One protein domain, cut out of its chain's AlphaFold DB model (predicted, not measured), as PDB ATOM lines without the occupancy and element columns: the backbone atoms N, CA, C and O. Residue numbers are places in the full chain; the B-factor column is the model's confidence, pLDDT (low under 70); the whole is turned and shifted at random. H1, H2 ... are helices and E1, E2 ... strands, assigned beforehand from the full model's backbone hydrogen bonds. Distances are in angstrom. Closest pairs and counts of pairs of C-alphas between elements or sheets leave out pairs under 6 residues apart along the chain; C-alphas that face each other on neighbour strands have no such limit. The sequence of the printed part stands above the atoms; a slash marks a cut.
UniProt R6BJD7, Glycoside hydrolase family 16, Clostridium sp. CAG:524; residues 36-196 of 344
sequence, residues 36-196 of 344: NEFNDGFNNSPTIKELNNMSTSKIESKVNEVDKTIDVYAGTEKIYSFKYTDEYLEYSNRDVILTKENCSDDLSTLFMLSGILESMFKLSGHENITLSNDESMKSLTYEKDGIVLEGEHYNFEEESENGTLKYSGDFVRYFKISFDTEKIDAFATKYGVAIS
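AT A GLANCE: This is residues 36 to 196 of the 344 residues of the protein "Glycoside hydrolase family 16" of Clostridium sp. CAG:524 (UniProt R6BJD7). A twisted antiparallel sheet of six strands has the long helix H3 packed on one face, mainly on E7, with H1 on the same face over E2; the long hairpin of E6 and E7 makes the longest axis. H2 packs on H3 and E1, while H6 and E5 of the small sheet E5 E8 pack near the last residues of H3, with short H5 on H6. The printed part has 161 residues, with six named helices and eight named strands, ordered H1 H2 E1 E2 E3 E4 H3 E5 H4 H5 E6 E7 H6 E8. The large sheet runs E1 E2 E3 E4 E7 E6; the class is mixed, and the whole is compact, with a radius of gyration of the C-alphas of 16.7 A and spans of 54 by 39 by 34 A.

HOW THE PARTS SIT: H1, residues 36 to 43, runs along the strands over E2, residues 69 to 74, at a height over the sheet of 8.5 A. H2, residues 46 to 54, only grazes the sheet. E1, residues 59 to 64, E2, E3, residues 77 to 84, and E4, residues 88 to 92, form a meander, each strand the antiparallel neighbour of the one before; N 62 and O 71 (2.8 A), N 72 and O 80 (2.8 A) and N 83 and O 90 (2.9 A) are within hydrogen-bond range. E3 bends by 51 degrees at residue 80. H3, residues 100 to 123, is the hub; its residues 115 to 123 alone touch H1, opposite ways at a steep tilt of 56 degrees, closest at the C-alphas of Gly 41 and Ser 119, 4.6 A. Its residues 111 to 118 alone touch H2, closest at the C-alphas of Thr 47 and Gly 115, 5.4 A. E5, residues 129 to 131, and E8, residues 192 to 194, are antiparallel, with N 130 and O 193 at 2.9 A. H4, residues 135 to 139, and E6, residues 147 to 160, are near each other. E7, residues 163 to 178, is a hairpin with E6, N 154 and O 169 at 2.9 A, and the antiparallel neighbour of E4, N 91 and O 175 at 2.8 A. H6, residues 181 to 191, touches H3, closest at the C-alphas of Phe 121 and Ile 184, 6.7 A, and H5, residues 142 to 145, closest at those of Asp 145 and Phe 187, 6.0 A. Every O i to N i+4 pair is within range in H1, H2 and H6, 17 of 20 in H3 and 0 of 1 in H4, which has 2 of 2 O i to N i+3 pairs; H5 is too short for an O i to N i+4 pair.

IN THESE COORDINATES: H1 begins at C-alpha 36 (34.612, 25.537, -11.669). From first to last C-alpha H3 measures 35.7 A, E6 40.8 A and E7 46.0 A. E8 ends at C-alpha 194 (18.562, 38.609, 4.761).

THE WHOLE: The C-alphas farthest apart, of Glu 161 and Glu 182, are 54.9 A apart. The printed part has no cut and no long link. Mean pLDDT of the printed part is 84.1; 21 residues are under 70, among them 103 to 107 and 130 to 135.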
ATOM      1  N   ASN A  36      33.486  24.655 -11.967       97.00
ATOM      2  CA  ASN A  36      34.612  25.537 -11.669       97.00
ATOM      3  C   ASN A  36      34.142  26.851 -11.030       97.00
ATOM      4  O   ASN A  36      34.709  27.254 -10.020       97.00
ATOM      5  N   GLU A  37      33.065  27.467 -11.539       97.00
ATOM      6  CA  GLU A  37      32.442  28.628 -10.881       97.00
ATOM      7  C   GLU A  37      31.976  28.277  -9.465       97.00
ATOM      8  O   GLU A  37      32.207  29.043  -8.530       97.00
ATOM      9  N   PHE A  38      31.358  27.102  -9.299       97.50
ATOM     10  CA  PHE A  38      30.956  26.604  -7.991       97.50
ATOM     11  C   PHE A  38      32.159  26.445  -7.046       97.50
ATOM     12  O   PHE A  38      32.110  26.911  -5.907       97.50
ATOM     13  N   ASN A  39      33.235  25.796  -7.506       97.94
ATOM     14  CA  ASN A  39      34.433  25.532  -6.709       97.94
ATOM     15  C   ASN A  39      35.137  26.831  -6.291       97.94
ATOM     16  O   ASN A  39      35.593  26.957  -5.153       97.94
ATOM     17  N   ASP A  40      35.192  27.813  -7.189       97.88
ATOM     18  CA  ASP A  40      35.704  29.144  -6.876       97.88
ATOM     19  C   ASP A  40      34.807  29.852  -5.855       97.88
ATOM     20  O   ASP A  40      35.312  30.460  -4.909       97.88
ATOM     21  N   GLY A  41      33.484  29.741  -5.997       95.69
ATOM     22  CA  GLY A  41      32.523  30.271  -5.033       95.69
ATOM     23  C   GLY A  41      32.672  29.646  -3.642       95.69
ATOM     24  O   GLY A  41      32.724  30.380  -2.656       95.69
ATOM     25  N   PHE A  42      32.840  28.322  -3.563       96.31
ATOM     26  CA  PHE A  42      33.049  27.587  -2.311       96.31
ATOM     27  C   PHE A  42      34.343  28.022  -1.615       96.31
ATOM     28  O   PHE A  42      34.323  28.429  -0.458       96.31
ATOM     29  N   ASN A  43      35.469  28.030  -2.334       96.81
ATOM     30  CA  ASN A  43      36.764  28.439  -1.776       96.81
ATOM     31  C   ASN A  43      36.789  29.897  -1.291       96.81
ATOM     32  O   ASN A  43      37.620  30.266  -0.461       96.81
ATOM     33  N   ASN A  44      35.891  30.737  -1.812       93.81
ATOM     34  CA  ASN A  44      35.770  32.144  -1.446       93.81
ATOM     35  C   ASN A  44      34.572  32.447  -0.531       93.81
ATOM     36  O   ASN A  44      34.306  33.633  -0.270       93.81
ATOM     37  N   SER A  45      33.870  31.419  -0.047       88.62
ATOM     38  CA  SER A  45      32.696  31.578   0.805       88.62
ATOM     39  C   SER A  45      33.076  32.165   2.178       88.62
ATOM     40  O   SER A  45      34.199  31.943   2.653       88.62
ATOM     41  N   PRO A  46      32.184  32.943   2.822       81.06
ATOM     42  CA  PRO A  46      32.373  33.407   4.197       81.06
ATOM     43  C   PRO A  46      32.767  32.289   5.170       81.06
ATOM     44  O   PRO A  46      33.799  32.414   5.831       81.06
ATOM     45  N   THR A  47      32.038  31.168   5.176       80.88
ATOM     46  CA  THR A  47      32.327  30.022   6.048       80.88
ATOM     47  C   THR A  47      33.754  29.497   5.839       80.88
ATOM     48  O   THR A  47      34.503  29.325   6.801       80.88
ATOM     49  N   ILE A  48      34.187  29.282   4.590       85.94
ATOM     50  CA  ILE A  48      35.531  28.746   4.312       85.94
ATOM     51  C   ILE A  48      36.633  29.745   4.684       85.94
ATOM     52  O   ILE A  48      37.699  29.346   5.162       85.94
ATOM     53  N   LYS A  49      36.392  31.050   4.531       83.50
ATOM     54  CA  LYS A  49      37.324  32.090   4.998       83.50
ATOM     55  C   LYS A  49      37.451  32.099   6.518       83.50
ATOM     56  O   LYS A  49      38.565  32.194   7.025       83.50
ATOM     57  N   GLU A  50      36.342  31.985   7.241       75.31
ATOM     58  CA  GLU A  50      36.346  31.933   8.705       75.31
ATOM     59  C   GLU A  50      37.078  30.697   9.226       75.31
ATOM     60  O   GLU A  50      37.969  30.829  10.066       75.31
ATOM     61  N   LEU A  51      36.798  29.519   8.663       75.12
ATOM     62  CA  LEU A  51      37.516  28.298   9.026       75.12
ATOM     63  C   LEU A  51      39.022  28.420   8.768       75.12
ATOM     64  O   LEU A  51      39.825  28.019   9.606       75.12
ATOM     65  N   ASN A  52      39.420  29.023   7.645       80.94
ATOM     66  CA  ASN A  52      40.827  29.287   7.338       80.94
ATOM     67  C   ASN A  52      41.496  30.260   8.319       80.94
ATOM     68  O   ASN A  52      42.689  30.135   8.573       80.94
ATOM     69  N   ASN A  53      40.749  31.208   8.889       75.38
ATOM     70  CA  ASN A  53      41.272  32.118   9.911       75.38
ATOM     71  C   ASN A  53      41.447  31.436  11.278       75.38
ATOM     72  O   ASN A  53      42.225  31.913  12.103       75.38
ATOM     73  N   MET A  54      40.708  30.353  11.534       66.56
ATOM     74  CA  MET A  54      40.734  29.607  12.797       66.56
ATOM     75  C   MET A  54      41.657  28.384  12.760       66.56
ATOM     76  O   MET A  54      42.126  27.935  13.806       66.56
ATOM     77  N   SER A  55      41.903  27.830  11.574       69.06
ATOM     78  CA  SER A  55      42.687  26.615  11.368       69.06
ATOM     79  C   SER A  55      44.157  26.926  11.086       69.06
ATOM     80  O   SER A  55      44.495  27.876  10.385       69.06
ATOM     81  N   THR A  56      45.057  26.074  11.580       74.25
ATOM     82  CA  THR A  56      46.478  26.091  11.193       74.25
ATOM     83  C   THR A  56      46.705  25.522   9.791       74.25
ATOM     84  O   THR A  56      47.695  25.859   9.140       74.25
ATOM     85  N   SER A  57      45.788  24.676   9.319       81.31
ATOM     86  CA  SER A  57      45.802  24.068   7.991       81.31
ATOM     87  C   SER A  57      44.792  24.756   7.085       81.31
ATOM     88  O   SER A  57      43.610  24.839   7.421       81.31
ATOM     89  N   LYS A  58      45.246  25.197   5.908       90.69
ATOM     90  CA  LYS A  58      44.370  25.811   4.910       90.69
ATOM     91  C   LYS A  58      43.324  24.803   4.422       90.69
ATOM     92  O   LYS A  58      43.693  23.735   3.938       90.69
ATOM     93  N   ILE A  59      42.052  25.173   4.519       91.00
ATOM     94  CA  ILE A  59      40.919  24.477   3.923       91.00
ATOM     95  C   ILE A  59      40.710  24.984   2.499       91.00
ATOM     96  O   ILE A  59      40.533  26.186   2.280       91.00
ATOM     97  N   GLU A  60      40.731  24.069   1.535       95.25
ATOM     98  CA  GLU A  60      40.451  24.362   0.128       95.25
ATOM     99  C   GLU A  60      39.808  23.167  -0.581       95.25
ATOM    100  O   GLU A  60      40.126  22.014  -0.293       95.25
ATOM    101  N   SER A  61      38.928  23.439  -1.539       97.31
ATOM    102  CA  SER A  61      38.355  22.441  -2.433       97.31
ATOM    103  C   SER A  61      39.037  22.427  -3.799       97.31
ATOM    104  O   SER A  61      39.462  23.464  -4.322       97.31
ATOM    105  N   LYS A  62      39.121  21.237  -4.393       97.50
ATOM    106  CA  LYS A  62      39.672  20.999  -5.731       97.50
ATOM    107  C   LYS A  62      38.712  20.142  -6.540       97.50
ATOM    108  O   LYS A  62      38.198  19.142  -6.043       97.50
ATOM    109  N   VAL A  63      38.516  20.514  -7.801       97.94
ATOM    110  CA  VAL A  63      37.731  19.721  -8.750       97.94
ATOM    111  C   VAL A  63      38.570  18.541  -9.236       97.94
ATOM    112  O   VAL A  63      39.675  18.718  -9.750       97.94
ATOM    113  N   ASN A  64      38.024  17.340  -9.098       97.12
ATOM    114  CA  ASN A  64      38.515  16.122  -9.720       97.12
ATOM    115  C   ASN A  64      37.569  15.750 -10.867       97.12
ATOM    116  O   ASN A  64      36.495  15.179 -10.666       97.12
ATOM    117  N   GLU A  65      37.973  16.091 -12.090       95.44
ATOM    118  CA  GLU A  65      37.159  15.866 -13.289       95.44
ATOM    119  C   GLU A  65      37.016  14.386 -13.666       95.44
ATOM    120  O   GLU A  65      36.062  14.029 -14.363       95.44
ATOM    121  N   VAL A  66      37.951  13.539 -13.218       95.81
ATOM    122  CA  VAL A  66      37.978  12.102 -13.521       95.81
ATOM    123  C   VAL A  66      36.944  11.374 -12.676       95.81
ATOM    124  O   VAL A  66      36.076  10.694 -13.220       95.81
ATOM    125  N   ASP A  67      37.003  11.564 -11.360       95.81
ATOM    126  CA  ASP A  67      36.090  10.906 -10.420       95.81
ATOM    127  C   ASP A  67      34.756  11.651 -10.281       95.81
ATOM    128  O   ASP A  67      33.840  11.170  -9.611       95.81
ATOM    129  N   LYS A  68      34.641  12.817 -10.933       97.81
ATOM    130  CA  LYS A  68      33.508  13.737 -10.824       97.81
ATOM    131  C   LYS A  68      33.217  14.079  -9.364       97.81
ATOM    132  O   LYS A  68      32.085  13.969  -8.888       97.81
ATOM    133  N   THR A  69      34.265  14.515  -8.663       97.75
ATOM    134  CA  THR A  69      34.172  14.980  -7.277       97.75
ATOM    135  C   THR A  69      34.736  16.380  -7.077       97.75
ATOM    136  O   THR A  69      35.583  16.859  -7.829       97.75
ATOM    137  N   ILE A  70      34.262  17.040  -6.028       97.50
ATOM    138  CA  ILE A  70      34.950  18.144  -5.374       97.50
ATOM    139  C   ILE A  70      35.539  17.593  -4.089       97.50
ATOM    140  O   ILE A  70      34.810  17.244  -3.158       97.50
ATOM    141  N   ASP A  71      36.860  17.525  -4.049       96.44
ATOM    142  CA  ASP A  71      37.604  17.033  -2.903       96.44
ATOM    143  C   ASP A  71      38.041  18.223  -2.047       96.44
ATOM    144  O   ASP A  71      38.693  19.146  -2.541       96.44
ATOM    145  N   VAL A  72      37.673  18.216  -0.767       94.50
ATOM    146  CA  VAL A  72      38.062  19.247   0.201       94.50
ATOM    147  C   VAL A  72      39.247  18.753   1.009       94.50
ATOM    148  O   VAL A  72      39.237  17.633   1.525       94.50
ATOM    149  N   TYR A  73      40.252  19.607   1.138       90.69
ATOM    150  CA  TYR A  73      41.498  19.328   1.828       90.69
ATOM    151  C   TYR A  73      41.685  20.256   3.019       90.69
ATOM    152  O   TYR A  73      41.399  21.444   2.907       90.69
ATOM    153  N   ALA A  74      42.238  19.733   4.110       88.44
ATOM    154  CA  ALA A  74      42.889  20.510   5.158       88.44
ATOM    155  C   ALA A  74      44.406  20.321   5.018       88.44
ATOM    156  O   ALA A  74      44.967  19.274   5.349       88.44
ATOM    157  N   GLY A  75      45.092  21.321   4.464       89.00
ATOM    158  CA  GLY A  75      46.489  21.179   4.062       89.00
ATOM    159  C   GLY A  75      46.635  20.128   2.958       89.00
ATOM    160  O   GLY A  75      46.203  20.342   1.828       89.00
ATOM    161  N   THR A  76      47.262  18.992   3.269       89.50
ATOM    162  CA  THR A  76      47.443  17.874   2.323       89.50
ATOM    163  C   THR A  76      46.445  16.738   2.519       89.50
ATOM    164  O   THR A  76      46.388  15.832   1.689       89.50
ATOM    165  N   GLU A  77      45.690  16.746   3.613       89.69
ATOM    166  CA  GLU A  77      44.753  15.681   3.954       89.69
ATOM    167  C   GLU A  77      43.403  15.935   3.295       89.69
ATOM    168  O   GLU A  77      42.833  17.012   3.458       89.69
ATOM    169  N   LYS A  78      42.889  14.951   2.548       90.31
ATOM    170  CA  LYS A  78      41.528  15.013   2.013       90.31
ATOM    171  C   LYS A  78      40.543  14.679   3.129       90.31
ATOM    172  O   LYS A  78      40.544  13.551   3.606       90.31
ATOM    173  N   ILE A  79      39.690  15.637   3.475       87.19
ATOM    174  CA  ILE A  79      38.714  15.528   4.566       87.19
ATOM    175  C   ILE A  79      37.287  15.276   4.063       87.19
ATOM    176  O   ILE A  79      36.532  14.563   4.712       87.19
ATOM    177  N   TYR A  80      36.924  15.786   2.880       88.00
ATOM    178  CA  TYR A  80      35.601  15.563   2.283       88.00
ATOM    179  C   TYR A  80      35.681  15.327   0.782       88.00
ATOM    180  O   TYR A  80      36.642  15.715   0.118       88.00
ATOM    181  N   SER A  81      34.640  14.696   0.242       92.44
ATOM    182  CA  SER A  81      34.457  14.511  -1.191       92.44
ATOM    183  C   SER A  81      32.970  14.596  -1.528       92.44
ATOM    184  O   SER A  81      32.158  13.854  -0.974       92.44
ATOM    185  N   PHE A  82      32.620  15.517  -2.420       95.50
ATOM    186  CA  PHE A  82      31.261  15.734  -2.908       95.50
ATOM    187  C   PHE A  82      31.183  15.269  -4.354       95.50
ATOM    188  O   PHE A  82      31.975  15.721  -5.175       95.50
ATOM    189  N   LYS A  83      30.242  14.389  -4.691       97.69
ATOM    190  CA  LYS A  83      30.030  13.984  -6.086       97.69
ATOM    191  C   LYS A  83      29.333  15.103  -6.840       97.69
ATOM    192  O   LYS A  83      28.513  15.815  -6.267       97.69
ATOM    193  N   TYR A  84      29.614  15.239  -8.127       97.94
ATOM    194  CA  TYR A  84      28.890  16.177  -8.970       97.94
ATOM    195  C   TYR A  84      28.539  15.582 -10.332       97.94
ATOM    196  O   TYR A  84      29.149  14.631 -10.819       97.94
ATOM    197  N   THR A  85      27.532  16.179 -10.951       97.44
ATOM    198  CA  THR A  85      27.214  16.050 -12.373       97.44
ATOM    199  C   THR A  85      27.200  17.446 -12.986       97.44
ATOM    200  O   THR A  85      27.400  18.435 -12.283       97.44
ATOM    201  N   ASP A  86      26.910  17.558 -14.278       94.19
ATOM    202  CA  ASP A  86      26.726  18.873 -14.900       94.19
ATOM    203  C   ASP A  86      25.462  19.600 -14.378       94.19
ATOM    204  O   ASP A  86      25.282  20.782 -14.649       94.19
ATOM    205  N   GLU A  87      24.601  18.922 -13.605       95.69
ATOM    206  CA  GLU A  87      23.318  19.455 -13.124       95.69
ATOM    207  C   GLU A  87      23.250  19.682 -11.606       95.69
ATOM    208  O   GLU A  87      22.389  20.433 -11.137       95.69
ATOM    209  N   TYR A  88      24.089  19.007 -10.815       97.19
ATOM    210  CA  TYR A  88      23.994  19.037  -9.353       97.19
ATOM    211  C   TYR A  88      25.274  18.613  -8.637       97.19
ATOM    212  O   TYR A  88      26.099  17.880  -9.184       97.19
ATOM    213  N   LEU A  89      25.347  18.975  -7.357       98.12
ATOM    214  CA  LEU A  89      26.283  18.441  -6.371       98.12
ATOM    215  C   LEU A  89      25.544  17.556  -5.357       98.12
ATOM    216  O   LEU A  89      24.397  17.828  -5.002       98.12
ATOM    217  N   GLU A  90      26.192  16.485  -4.910       96.75
ATOM    218  CA  GLU A  90      25.619  15.446  -4.058       96.75
ATOM    219  C   GLU A  90      26.615  14.943  -3.000       96.75
ATOM    220  O   GLU A  90      27.797  14.713  -3.261       96.75
ATOM    221  N   TYR A  91      26.094  14.711  -1.799       94.06
ATOM    222  CA  TYR A  91      26.760  14.083  -0.667       94.06
ATOM    223  C   TYR A  91      25.853  12.996  -0.091       94.06
ATOM    224  O   TYR A  91      24.656  13.221   0.083       94.06
ATOM    225  N   SER A  92      26.396  11.815   0.206       92.25
ATOM    226  CA  SER A  92      25.601  10.689   0.705       92.25
ATOM    227  C   SER A  92      26.363   9.860   1.731       92.25
ATOM    228  O   SER A  92      27.342   9.202   1.393       92.25
ATOM    229  N   ASN A  93      25.808   9.809   2.941       90.06
ATOM    230  CA  ASN A  93      26.170   8.907   4.033       90.06
ATOM    231  C   ASN A  93      25.016   7.951   4.385       90.06
ATOM    232  O   ASN A  93      24.931   7.459   5.514       90.06
ATOM    233  N   ARG A  94      24.081   7.708   3.458       87.50
ATOM    234  CA  ARG A  94      22.919   6.839   3.715       87.50
ATOM    235  C   ARG A  94      23.309   5.425   4.151       87.50
ATOM    236  O   ARG A  94      22.620   4.839   4.975       87.50
ATOM    237  N   ASP A  95      24.437   4.925   3.655       90.25
ATOM    238  CA  ASP A  95      24.933   3.578   3.956       90.25
ATOM    239  C   ASP A  95      25.883   3.534   5.172       90.25
ATOM    240  O   ASP A  95      26.382   2.470   5.540       90.25
ATOM    241  N   VAL A  96      26.163   4.682   5.801       87.38
ATOM    242  CA  VAL A  96      27.081   4.775   6.945       87.38
ATOM    243  C   VAL A  96      26.383   4.295   8.217       87.38
ATOM    244  O   VAL A  96      25.304   4.764   8.572       87.38
ATOM    245  N   ILE A  97      27.020   3.397   8.962       88.50
ATOM    246  CA  ILE A  97      26.552   3.009  10.299       88.50
ATOM    247  C   ILE A  97      26.940   4.117  11.280       88.50
ATOM    248  O   ILE A  97      28.111   4.486  11.339       88.50
ATOM    249  N   LEU A  98      25.985   4.646  12.050       82.44
ATOM    250  CA  LEU A  98      26.268   5.722  13.005       82.44
ATOM    251  C   LEU A  98      27.155   5.226  14.143       82.44
ATOM    252  O   LEU A  98      26.878   4.206  14.775       82.44
ATOM    253  N   THR A  99      28.204   5.988  14.416       80.62
ATOM    254  CA  THR A  99      29.103   5.803  15.550       80.62
ATOM    255  C   THR A  99      29.332   7.155  16.215       80.62
ATOM    256  O   THR A  99      29.141   8.206  15.611       80.62
ATOM    257  N   LYS A 100      29.783   7.153  17.471       70.50
ATOM    258  CA  LYS A 100      30.142   8.399  18.162       70.50
ATOM    259  C   LYS A 100      31.190   9.208  17.382       70.50
ATOM    260  O   LYS A 100      31.100  10.428  17.327       70.50
ATOM    261  N   GLU A 101      32.163   8.517  16.790       72.00
ATOM    262  CA  GLU A 101      33.254   9.114  16.015       72.00
ATOM    263  C   GLU A 101      32.720   9.849  14.781       72.00
ATOM    264  O   GLU A 101      32.884  11.060  14.679       72.00
ATOM    265  N   ASN A 102      31.959   9.172  13.913       72.25
ATOM    266  CA  ASN A 102      31.463   9.818  12.695       72.25
ATOM    267  C   ASN A 102      30.394  10.886  12.960       72.25
ATOM    268  O   ASN A 102      30.279  11.835  12.194       72.25
ATOM    269  N   CYS A 103      29.648  10.776  14.058       68.12
ATOM    270  CA  CYS A 103      28.701  11.806  14.467       68.12
ATOM    271  C   CYS A 103      29.404  13.047  15.033       68.12
ATOM    272  O   CYS A 103      28.909  14.156  14.865       68.12
ATOM    273  N   SER A 104      30.575  12.883  15.657       59.78
ATOM    274  CA  SER A 104      31.430  14.013  16.035       59.78
ATOM    275  C   SER A 104      31.975  14.741  14.800       59.78
ATOM    276  O   SER A 104      32.021  15.972  14.787       59.78
ATOM    277  N   ASP A 105      32.335  13.993  13.754       64.31
ATOM    278  CA  ASP A 105      32.850  14.537  12.487       64.31
ATOM    279  C   ASP A 105      31.755  15.161  11.600       64.31
ATOM    280  O   ASP A 105      32.045  15.927  10.671       64.31
ATOM    281  N   ASP A 106      30.480  14.879  11.884       69.69
ATOM    282  CA  ASP A 106      29.351  15.419  11.124       69.69
ATOM    283  C   ASP A 106      29.194  16.933  11.308       69.69
ATOM    284  O   ASP A 106      28.772  17.639  10.390       69.69
ATOM    285  N   LEU A 107      29.657  17.477  12.443       66.62
ATOM    286  CA  LEU A 107      29.693  18.924  12.643       66.62
ATOM    287  C   LEU A 107      30.526  19.623  11.559       66.62
ATOM    288  O   LEU A 107      30.141  20.687  11.076       66.62
ATOM    289  N   SER A 108      31.644  19.028  11.139       72.12
ATOM    290  CA  SER A 108      32.455  19.583  10.054       72.12
ATOM    291  C   SER A 108      31.804  19.425   8.677       72.12
ATOM    292  O   SER A 108      31.965  20.319   7.843       72.12
ATOM    293  N   THR A 109      30.985  18.388   8.462       79.12
ATOM    294  CA  THR A 109      30.167  18.233   7.244       79.12
ATOM    295  C   THR A 109      29.229  19.422   7.078       79.12
ATOM    296  O   THR A 109      29.113  19.984   5.989       79.12
ATOM    297  N   LEU A 110      28.595  19.858   8.166       76.19
ATOM    298  CA  LEU A 110      27.657  20.974   8.151       76.19
ATOM    299  C   LEU A 110      28.322  22.306   7.752       76.19
ATOM    300  O   LEU A 110      27.703  23.080   7.020       76.19
ATOM    301  N   PHE A 111      29.586  22.568   8.121       77.38
ATOM    302  CA  PHE A 111      30.296  23.751   7.599       77.38
ATOM    303  C   PHE A 111      30.552  23.659   6.104       77.38
ATOM    304  O   PHE A 111      30.470  24.668   5.405       77.38
ATOM    305  N   MET A 112      30.855  22.462   5.599       88.12
ATOM    306  CA  MET A 112      31.032  22.282   4.161       88.12
ATOM    307  C   MET A 112      29.710  22.540   3.435       88.12
ATOM    308  O   MET A 112      29.694  23.255   2.437       88.12
ATOM    309  N   LEU A 113      28.586  22.047   3.969       88.25
ATOM    310  CA  LEU A 113      27.257  22.344   3.428       88.25
ATOM    311  C   LEU A 113      26.923  23.841   3.490       88.25
ATOM    312  O   LEU A 113      26.360  24.372   2.535       88.25
ATOM    313  N   SER A 114      27.327  24.539   4.555       83.06
ATOM    314  CA  SER A 114      27.202  25.998   4.662       83.06
ATOM    315  C   SER A 114      27.978  26.710   3.548       83.06
ATOM    316  O   SER A 114      27.404  27.508   2.809       83.06
ATOM    317  N   GLY A 115      29.250  26.352   3.333       89.50
ATOM    318  CA  GLY A 115      30.049  26.907   2.235       89.50
ATOM    319  C   GLY A 115      29.467  26.608   0.846       89.50
ATOM    320  O   GLY A 115      29.495  27.466  -0.040       89.50
ATOM    321  N   ILE A 116      28.880  25.418   0.657       94.44
ATOM    322  CA  ILE A 116      28.166  25.041  -0.575       94.44
ATOM    323  C   ILE A 116      26.949  25.954  -0.800       94.44
ATOM    324  O   ILE A 116      26.770  26.470  -1.906       94.44
ATOM    325  N   LEU A 117      26.126  26.169   0.230       91.38
ATOM    326  CA  LEU A 117      24.935  27.020   0.158       91.38
ATOM    327  C   LEU A 117      25.295  28.479  -0.124       91.38
ATOM    328  O   LEU A 117      24.727  29.078  -1.034       91.38
ATOM    329  N   GLU A 118      26.275  29.027   0.595       89.69
ATOM    330  CA  GLU A 118      26.778  30.390   0.387       89.69
ATOM    331  C   GLU A 118      27.264  30.604  -1.052       89.69
ATOM    332  O   GLU A 118      26.945  31.620  -1.674       89.69
ATOM    333  N   SER A 119      28.011  29.633  -1.592       94.88
ATOM    334  CA  SER A 119      28.467  29.648  -2.983       94.88
ATOM    335  C   SER A 119      27.280  29.706  -3.948       94.88
ATOM    336  O   SER A 119      27.201  30.605  -4.789       94.88
ATOM    337  N   MET A 120      26.313  28.797  -3.792       95.62
ATOM    338  CA  MET A 120      25.165  28.705  -4.693       95.62
ATOM    339  C   MET A 120      24.217  29.901  -4.595       95.62
ATOM    340  O   MET A 120      23.744  30.373  -5.629       95.62
ATOM    341  N   PHE A 121      23.966  30.438  -3.400       92.19
ATOM    342  CA  PHE A 121      23.171  31.657  -3.224       92.19
ATOM    343  C   PHE A 121      23.824  32.835  -3.925       92.19
ATOM    344  O   PHE A 121      23.178  33.480  -4.753       92.19
ATOM    345  N   LYS A 122      25.126  33.041  -3.703       91.75
ATOM    346  CA  LYS A 122      25.868  34.120  -4.355       91.75
ATOM    347  C   LYS A 122      25.829  34.000  -5.875       91.75
ATOM    348  O   LYS A 122      25.557  34.977  -6.568       91.75
ATOM    349  N   LEU A 123      26.068  32.800  -6.402       94.12
ATOM    350  CA  LEU A 123      26.025  32.536  -7.845       94.12
ATOM    351  C   LEU A 123      24.619  32.710  -8.442       94.12
ATOM    352  O   LEU A 123      24.503  33.001  -9.635       94.12
ATOM    353  N   SER A 124      23.584  32.612  -7.606       93.44
ATOM    354  CA  SER A 124      22.174  32.836  -7.955       93.44
ATOM    355  C   SER A 124      21.690  34.263  -7.664       93.44
ATOM    356  O   SER A 124      20.502  34.536  -7.778       93.44
ATOM    357  N   GLY A 125      22.590  35.191  -7.315       91.00
ATOM    358  CA  GLY A 125      22.261  36.607  -7.110       91.00
ATOM    359  C   GLY A 125      21.845  36.983  -5.688       91.00
ATOM    360  O   GLY A 125      21.431  38.118  -5.461       91.00
ATOM    361  N   HIS A 126      21.990  36.067  -4.730       84.69
ATOM    362  CA  HIS A 126      21.689  36.296  -3.321       84.69
ATOM    363  C   HIS A 126      22.972  36.389  -2.504       84.69
ATOM    364  O   HIS A 126      23.690  35.410  -2.324       84.69
ATOM    365  N   GLU A 127      23.256  37.571  -1.972       82.50
ATOM    366  CA  GLU A 127      24.374  37.788  -1.056       82.50
ATOM    367  C   GLU A 127      23.857  38.137   0.333       82.50
ATOM    368  O   GLU A 127      22.810  38.765   0.471       82.50
ATOM    369  N   ASN A 128      24.627  37.771   1.360       74.25
ATOM    370  CA  ASN A 128      24.305  38.070   2.756       74.25
ATOM    371  C   ASN A 128      22.895  37.596   3.128       74.25
ATOM    372  O   ASN A 128      22.117  38.331   3.730       74.25
ATOM    373  N   ILE A 129      22.554  36.372   2.738       70.38
ATOM    374  CA  ILE A 129      21.327  35.706   3.160       70.38
ATOM    375  C   ILE A 129      21.670  34.434   3.922       70.38
ATOM    376  O   ILE A 129      22.698  33.802   3.688       70.38
ATOM    377  N   THR A 130      20.789  34.072   4.838       69.69
ATOM    378  CA  THR A 130      20.791  32.790   5.533       69.69
ATOM    379  C   THR A 130      19.398  32.186   5.442       69.69
ATOM    380  O   THR A 130      18.496  32.830   4.915       69.69
ATOM    381  N   LEU A 131      19.183  30.957   5.905       69.94
ATOM    382  CA  LEU A 131      17.859  30.341   5.829       69.94
ATOM    383  C   LEU A 131      17.029  30.641   7.080       69.94
ATOM    384  O   LEU A 131      17.529  30.697   8.200       69.94
ATOM    385  N   SER A 132      15.740  30.861   6.851       65.31
ATOM    386  CA  SER A 132      14.705  31.030   7.865       65.31
ATOM    387  C   SER A 132      14.451  29.738   8.644       65.31
ATOM    388  O   SER A 132      14.705  28.638   8.161       65.31
ATOM    389  N   ASN A 133      13.817  29.866   9.810       55.59
ATOM    390  CA  ASN A 133      13.349  28.724  10.601       55.59
ATOM    391  C   ASN A 133      11.987  28.174  10.098       55.59
ATOM    392  O   ASN A 133      11.164  27.730  10.905       55.59
ATOM    393  N   ASP A 134      11.694  28.256   8.793       61.06
ATOM    394  CA  ASP A 134      10.400  27.853   8.226       61.06
ATOM    395  C   ASP A 134      10.210  26.327   8.296       61.06
ATOM    396  O   ASP A 134      10.967  25.539   7.726       61.06
ATOM    397  N   GLU A 135       9.151  25.882   8.979       63.25
ATOM    398  CA  GLU A 135       8.895  24.456   9.192       63.25
ATOM    399  C   GLU A 135       8.633  23.658   7.906       63.25
ATOM    400  O   GLU A 135       8.770  22.431   7.916       63.25
ATOM    401  N   SER A 136       8.262  24.318   6.808       72.62
ATOM    402  CA  SER A 136       8.058  23.674   5.511       72.62
ATOM    403  C   SER A 136       9.362  23.220   4.852       72.62
ATOM    404  O   SER A 136       9.312  22.395   3.944       72.62
ATOM    405  N   MET A 137      10.528  23.663   5.338       70.69
ATOM    406  CA  MET A 137      11.828  23.162   4.870       70.69
ATOM    407  C   MET A 137      12.049  21.668   5.171       70.69
ATOM    408  O   MET A 137      12.893  21.023   4.559       70.69
ATOM    409  N   LYS A 138      11.254  21.068   6.064       68.00
ATOM    410  CA  LYS A 138      11.297  19.619   6.346       68.00
ATOM    411  C   LYS A 138      10.775  18.765   5.187       68.00
ATOM    412  O   LYS A 138      11.008  17.566   5.146       68.00
ATOM    413  N   SER A 139       9.993  19.352   4.283       76.88
ATOM    414  CA  SER A 139       9.370  18.639   3.163       76.88
ATOM    415  C   SER A 139       9.944  19.048   1.809       76.88
ATOM    416  O   SER A 139       9.280  18.866   0.785       76.88
ATOM    417  N   LEU A 140      11.168  19.590   1.806       81.31
ATOM    418  CA  LEU A 140      11.898  19.900   0.582       81.31
ATOM    419  C   LEU A 140      12.109  18.636  -0.241       81.31
ATOM    420  O   LEU A 140      12.432  17.565   0.277       81.31
ATOM    421  N   THR A 141      11.958  18.781  -1.548       88.88
ATOM    422  CA  THR A 141      12.301  17.733  -2.505       88.88
ATOM    423  C   THR A 141      13.189  18.327  -3.579       88.88
ATOM    424  O   THR A 141      12.941  19.441  -4.038       88.88
ATOM    425  N   TYR A 142      14.170  17.559  -4.048       91.94
ATOM    426  CA  TYR A 142      15.074  18.024  -5.098       91.94
ATOM    427  C   TYR A 142      14.326  18.484  -6.362       91.94
ATOM    428  O   TYR A 142      14.660  19.513  -6.945       91.94
ATOM    429  N   GLU A 143      13.276  17.760  -6.757       90.88
ATOM    430  CA  GLU A 143      12.508  18.072  -7.969       90.88
ATOM    431  C   GLU A 143      11.805  19.426  -7.897       90.88
ATOM    432  O   GLU A 143      11.781  20.170  -8.877       90.88
ATOM    433  N   LYS A 144      11.241  19.752  -6.733       87.06
ATOM    434  CA  LYS A 144      10.463  20.974  -6.534       87.06
ATOM    435  C   LYS A 144      11.338  22.161  -6.154       87.06
ATOM    436  O   LYS A 144      11.117  23.258  -6.653       87.06
ATOM    437  N   ASP A 145      12.274  21.944  -5.238       88.88
ATOM    438  CA  ASP A 145      12.968  23.019  -4.534       88.88
ATOM    439  C   ASP A 145      14.441  23.134  -4.969       88.88
ATOM    440  O   ASP A 145      15.149  24.025  -4.517       88.88
ATOM    441  N   GLY A 146      14.929  22.235  -5.836       91.88
ATOM    442  CA  GLY A 146      16.324  22.209  -6.300       91.88
ATOM    443  C   GLY A 146      17.332  21.795  -5.233       91.88
ATOM    444  O   GLY A 146      18.525  21.719  -5.511       91.88
ATOM    445  N   ILE A 147      16.862  21.506  -4.026       93.94
ATOM    446  CA  ILE A 147      17.667  21.127  -2.880       93.94
ATOM    447  C   ILE A 147      16.928  20.071  -2.062       93.94
ATOM    448  O   ILE A 147      15.702  20.085  -1.945       93.94
ATOM    449  N   VAL A 148      17.682  19.140  -1.497       87.88
ATOM    450  CA  VAL A 148      17.201  18.207  -0.481       87.88
ATOM    451  C   VAL A 148      18.313  17.962   0.526       87.88
ATOM    452  O   VAL A 148      19.484  17.849   0.164       87.88
ATOM    453  N   LEU A 149      17.925  17.890   1.792       85.12
ATOM    454  CA  LEU A 149      18.794  17.564   2.906       85.12
ATOM    455  C   LEU A 149      18.047  16.589   3.809       85.12
ATOM    456  O   LEU A 149      16.945  16.864   4.280       85.12
ATOM    457  N   GLU A 150      18.651  15.430   4.011       82.12
ATOM    458  CA  GLU A 150      18.169  14.386   4.897       82.12
ATOM    459  C   GLU A 150      19.189  14.220   6.007       82.12
ATOM    460  O   GLU A 150      20.399  14.180   5.761       82.12
ATOM    461  N   GLY A 151      18.707  14.019   7.220       79.25
ATOM    462  CA  GLY A 151      19.561  13.490   8.256       79.25
ATOM    463  C   GLY A 151      18.794  12.682   9.276       79.25
ATOM    464  O   GLY A 151      17.582  12.485   9.159       79.25
ATOM    465  N   GLU A 152      19.550  12.147  10.218       76.06
ATOM    466  CA  GLU A 152      19.107  11.142  11.166       76.06
ATOM    467  C   GLU A 152      19.517  11.555  12.570       76.06
ATOM    468  O   GLU A 152      20.697  11.760  12.853       76.06
ATOM    469  N   HIS A 153      18.526  11.669  13.447       73.81
ATOM    470  CA  HIS A 153      18.771  11.990  14.840       73.81
ATOM    471  C   HIS A 153      19.461  10.817  15.540       73.81
ATOM    472  O   HIS A 153      18.977   9.683  15.478       73.81
ATOM    473  N   TYR A 154      20.551  11.091  16.251       71.25
ATOM    474  CA  TYR A 154      21.280  10.094  17.026       71.25
ATOM    475  C   TYR A 154      21.281  10.433  18.511       71.25
ATOM    476  O   TYR A 154      21.258  11.595  18.915       71.25
ATOM    477  N   ASN A 155      21.353   9.384  19.328       76.94
ATOM    478  CA  ASN A 155      21.570   9.470  20.764       76.94
ATOM    479  C   ASN A 155      22.578   8.392  21.163       76.94
ATOM    480  O   ASN A 155      22.342   7.206  20.932       76.94
ATOM    481  N   PHE A 156      23.685   8.804  21.769       71.56
ATOM    482  CA  PHE A 156      24.688   7.922  22.349       71.56
ATOM    483  C   PHE A 156      24.782   8.164  23.847       71.56
ATOM    484  O   PHE A 156      24.710   9.300  24.316       71.56
ATOM    485  N   GLU A 157      24.994   7.087  24.590       77.62
ATOM    486  CA  GLU A 157      25.259   7.123  26.021       77.62
ATOM    487  C   GLU A 157      26.597   6.429  26.286       77.62
ATOM    488  O   GLU A 157      26.895   5.388  25.697       77.62
ATOM    489  N   GLU A 158      27.420   7.024  27.141       72.81
ATOM    490  CA  GLU A 158      28.731   6.506  27.517       72.81
ATOM    491  C   GLU A 158      28.890   6.578  29.031       72.81
ATOM    492  O   GLU A 158      28.748   7.636  29.637       72.81
ATOM    493  N   GLU A 159      29.214   5.449  29.646       79.31
ATOM    494  CA  GLU A 159      29.526   5.406  31.070       79.31
ATOM    495  C   GLU A 159      30.898   6.039  31.330       79.31
ATOM    496  O   GLU A 159      31.900   5.647  30.731       79.31
ATOM    497  N   SER A 160      30.949   7.005  32.246       75.75
ATOM    498  CA  SER A 160      32.187   7.620  32.727       75.75
ATOM    499  C   SER A 160      32.313   7.471  34.244       75.75
ATOM    500  O   SER A 160      31.330   7.205  34.937       75.75
ATOM    501  N   GLU A 161      33.513   7.701  34.788       71.31
ATOM    502  CA  GLU A 161      33.747   7.691  36.245       71.31
ATOM    503  C   GLU A 161      32.835   8.676  37.009       71.31
ATOM    504  O   GLU A 161      32.566   8.472  38.190       71.31
ATOM    505  N   ASN A 162      32.310   9.703  36.326       70.44
ATOM    506  CA  ASN A 162      31.432  10.735  36.883       70.44
ATOM    507  C   ASN A 162      29.953  10.580  36.461       70.44
ATOM    508  O   ASN A 162      29.171  11.518  36.622       70.44
ATOM    509  N   GLY A 163      29.560   9.412  35.934       76.31
ATOM    510  CA  GLY A 163      28.196   9.093  35.489       76.31
ATOM    511  C   GLY A 163      28.053   8.942  33.970       76.31
ATOM    512  O   GLY A 163      29.034   9.015  33.228       76.31
ATOM    513  N   THR A 164      26.825   8.724  33.497       72.81
ATOM    514  CA  THR A 164      26.520   8.527  32.071       72.81
ATOM    515  C   THR A 164      26.565   9.856  31.305       72.81
ATOM    516  O   THR A 164      25.745  10.749  31.528       72.81
ATOM    517  N   LEU A 165      27.502   9.981  30.367       64.69
ATOM    518  CA  LEU A 165      27.558  11.063  29.391       64.69
ATOM    519  C   LEU A 165      26.572  10.774  28.259       64.69
ATOM    520  O   LEU A 165      26.576   9.683  27.692       64.69
ATOM    521  N   LYS A 166      25.735  11.757  27.920       70.31
ATOM    522  CA  LYS A 166      24.768  11.660  26.823       70.31
ATOM    523  C   LYS A 166      25.165  12.605  25.700       70.31
ATOM    524  O   LYS A 166      25.397  13.787  25.946       70.31
ATOM    525  N   TYR A 167      25.205  12.087  24.482       63.03
ATOM    526  CA  TYR A 167      25.492  12.841  23.267       63.03
ATOM    527  C   TYR A 167      24.310  12.687  22.325       63.03
ATOM    528  O   TYR A 167      23.923  11.565  22.006       63.03
ATOM    529  N   SER A 168      23.748  13.794  21.861       66.69
ATOM    530  CA  SER A 168      22.675  13.779  20.875       66.69
ATOM    531  C   SER A 168      22.924  14.820  19.802       66.69
ATOM    532  O   SER A 168      23.641  15.799  20.019       66.69
ATOM    533  N   GLY A 169      22.366  14.580  18.625       64.38
ATOM    534  CA  GLY A 169      22.547  15.449  17.479       64.38
ATOM    535  C   GLY A 169      21.875  14.883  16.247       64.38
ATOM    536  O   GLY A 169      21.108  13.926  16.314       64.38
ATOM    537  N   ASP A 170      22.175  15.500  15.120       70.81
ATOM    538  CA  ASP A 170      21.559  15.216  13.841       70.81
ATOM    539  C   ASP A 170      22.657  14.946  12.828       70.81
ATOM    540  O   ASP A 170      23.485  15.815  12.585       70.81
ATOM    541  N   PHE A 171      22.663  13.735  12.277       75.06
ATOM    542  CA  PHE A 171      23.679  13.276  11.341       75.06
ATOM    543  C   PHE A 171      23.240  13.512   9.893       75.06
ATOM    544  O   PHE A 171      22.168  13.042   9.498       75.06
ATOM    545  N   VAL A 172      24.055  14.172   9.066       81.62
ATOM    546  CA  VAL A 172      23.773  14.378   7.636       81.62
ATOM    547  C   VAL A 172      23.802  13.039   6.893       81.62
ATOM    548  O   VAL A 172      24.854  12.450   6.637       81.62
ATOM    549  N   ARG A 173      22.630  12.569   6.457       84.12
ATOM    550  CA  ARG A 173      22.489  11.354   5.640       84.12
ATOM    551  C   ARG A 173      22.658  11.624   4.168       84.12
ATOM    552  O   ARG A 173      23.257  10.818   3.455       84.12
ATOM    553  N   TYR A 174      22.101  12.727   3.705       89.19
ATOM    554  CA  TYR A 174      22.092  13.041   2.296       89.19
ATOM    555  C   TYR A 174      21.942  14.528   2.085       89.19
ATOM    556  O   TYR A 174      21.140  15.179   2.742       89.19
ATOM    557  N   PHE A 175      22.669  15.049   1.114       93.44
ATOM    558  CA  PHE A 175      22.496  16.402   0.637       93.44
ATOM    559  C   PHE A 175      22.623  16.399  -0.878       93.44
ATOM    560  O   PHE A 175      23.529  15.779  -1.433       93.44
ATOM    561  N   LYS A 176      21.726  17.106  -1.557       95.94
ATOM    562  CA  LYS A 176      21.820  17.336  -2.996       95.94
ATOM    563  C   LYS A 176      21.318  18.730  -3.320       95.94
ATOM    564  O   LYS A 176      20.257  19.122  -2.840       95.94
ATOM    565  N   ILE A 177      22.063  19.449  -4.151       97.12
ATOM    566  CA  ILE A 177      21.757  20.819  -4.568       97.12
ATOM    567  C   ILE A 177      21.956  20.971  -6.072       97.12
ATOM    568  O   ILE A 177      22.927  20.471  -6.639       97.12
ATOM    569  N   SER A 178      21.007  21.627  -6.725       97.31
ATOM    570  CA  SER A 178      21.018  21.860  -8.162       97.31
ATOM    571  C   SER A 178      21.972  22.992  -8.523       97.31
ATOM    572  O   SER A 178      22.090  23.966  -7.785       97.31
ATOM    573  N   PHE A 179      22.607  22.892  -9.688       97.12
ATOM    574  CA  PHE A 179      23.341  23.994 -10.308       97.12
ATOM    575  C   PHE A 179      22.448  24.945 -11.112       97.12
ATOM    576  O   PHE A 179      22.936  25.947 -11.625       97.12
ATOM    577  N   ASP A 180      21.149  24.665 -11.203       95.31
ATOM    578  CA  ASP A 180      20.148  25.556 -11.782       95.31
ATOM    579  C   ASP A 180      19.913  26.769 -10.864       95.31
ATOM    580  O   ASP A 180      19.299  26.653  -9.799       95.31
ATOM    581  N   THR A 181      20.388  27.948 -11.278       94.25
ATOM    582  CA  THR A 181      20.271  29.166 -10.466       94.25
ATOM    583  C   THR A 181      18.835  29.635 -10.286       94.25
ATOM    584  O   THR A 181      18.581  30.352  -9.332       94.25
ATOM    585  N   GLU A 182      17.889  29.275 -11.161       92.50
ATOM    586  CA  GLU A 182      16.482  29.664 -10.982       92.50
ATOM    587  C   GLU A 182      15.835  28.864  -9.851       92.50
ATOM    588  O   GLU A 182      15.090  29.420  -9.044       92.50
ATOM    589  N   LYS A 183      16.163  27.570  -9.729       93.44
ATOM    590  CA  LYS A 183      15.719  26.765  -8.580       93.44
ATOM    591  C   LYS A 183      16.306  27.291  -7.276       93.44
ATOM    592  O   LYS A 183      15.590  27.396  -6.281       93.44
ATOM    593  N   ILE A 184      17.591  27.646  -7.288       94.69
ATOM    594  CA  ILE A 184      18.259  28.195  -6.107       94.69
ATOM    595  C   ILE A 184      17.753  29.602  -5.778       94.69
ATOM    596  O   ILE A 184      17.534  29.883  -4.606       94.69
ATOM    597  N   ASP A 185      17.492  30.455  -6.769       93.31
ATOM    598  CA  ASP A 185      16.855  31.765  -6.586       93.31
ATOM    599  C   ASP A 185      15.454  31.627  -5.980       93.31
ATOM    600  O   ASP A 185      15.132  32.295  -4.998       93.31
ATOM    601  N   ALA A 186      14.633  30.702  -6.484       92.00
ATOM    602  CA  ALA A 186      13.311  30.433  -5.926       92.00
ATOM    603  C   ALA A 186      13.389  29.926  -4.476       92.00
ATOM    604  O   ALA A 186      12.606  30.357  -3.622       92.00
ATOM    605  N   PHE A 187      14.341  29.036  -4.182       90.69
ATOM    606  CA  PHE A 187      14.595  28.548  -2.829       90.69
ATOM    607  C   PHE A 187      15.057  29.679  -1.899       90.69
ATOM    608  O   PHE A 187      14.465  29.877  -0.839       90.69
ATOM    609  N   ALA A 188      16.057  30.458  -2.311       87.50
ATOM    610  CA  ALA A 188      16.611  31.583  -1.565       87.50
ATOM    611  C   ALA A 188      15.595  32.717  -1.372       87.50
ATOM    612  O   ALA A 188      15.495  33.273  -0.290       87.50
ATOM    613  N   THR A 189      14.761  33.020  -2.359       88.75
ATOM    614  CA  THR A 189      13.698  34.026  -2.223       88.75
ATOM    615  C   THR A 189      12.627  33.586  -1.225       88.75
ATOM    616  O   THR A 189      12.055  34.407  -0.511       88.75
ATOM    617  N   LYS A 190      12.324  32.284  -1.179       86.19
ATOM    618  CA  LYS A 190      11.281  31.741  -0.306       86.19
ATOM    619  C   LYS A 190      11.755  31.539   1.128       86.19
ATOM    620  O   LYS A 190      11.012  31.828   2.060       86.19
ATOM    621  N   TYR A 191      12.948  30.979   1.286       79.31
ATOM    622  CA  TYR A 191      13.475  30.529   2.570       79.31
ATOM    623  C   TYR A 191      14.631  31.374   3.066       79.31
ATOM    624  O   TYR A 191      14.948  31.300   4.249       79.31
ATOM    625  N   GLY A 192      15.257  32.153   2.193       74.44
ATOM    626  CA  GLY A 192      16.294  33.089   2.562       74.44
ATOM    627  C   GLY A 192      15.701  34.238   3.358       74.44
ATOM    628  O   GLY A 192      14.759  34.912   2.947       74.44
ATOM    629  N   VAL A 193      16.283  34.470   4.518       70.00
ATOM    630  CA  VAL A 193      16.191  35.740   5.215       70.00
ATOM    631  C   VAL A 193      17.473  36.481   4.915       70.00
ATOM    632  O   VAL A 193      18.551  35.881   4.886       70.00
ATOM    633  N   ALA A 194      17.371  37.790   4.691       67.19
ATOM    634  CA  ALA A 194      18.562  38.609   4.761       67.19
ATOM    635  C   ALA A 194      19.270  38.249   6.068       67.19
ATOM    636  O   ALA A 194      18.653  38.247   7.139       67.19
ATOM    637  N   ILE A 195      20.568  37.983   5.977       59.28
ATOM    638  CA  ILE A 195      21.470  38.369   7.044       59.28
ATOM    639  C   ILE A 195      21.350  39.889   7.014       59.28
ATOM    640  O   ILE A 195      22.169  40.599   6.432       59.28
ATOM    641  N   SER A 196      20.254  40.408   7.589       49.59
ATOM    642  CA  SER A 196      20.318  41.715   8.185       49.59
ATOM    643  C   SER A 196      21.598  41.632   8.996       49.59
ATOM    644  O   SER A 196      21.842  40.625   9.669       49.59
TER     645      SER A 196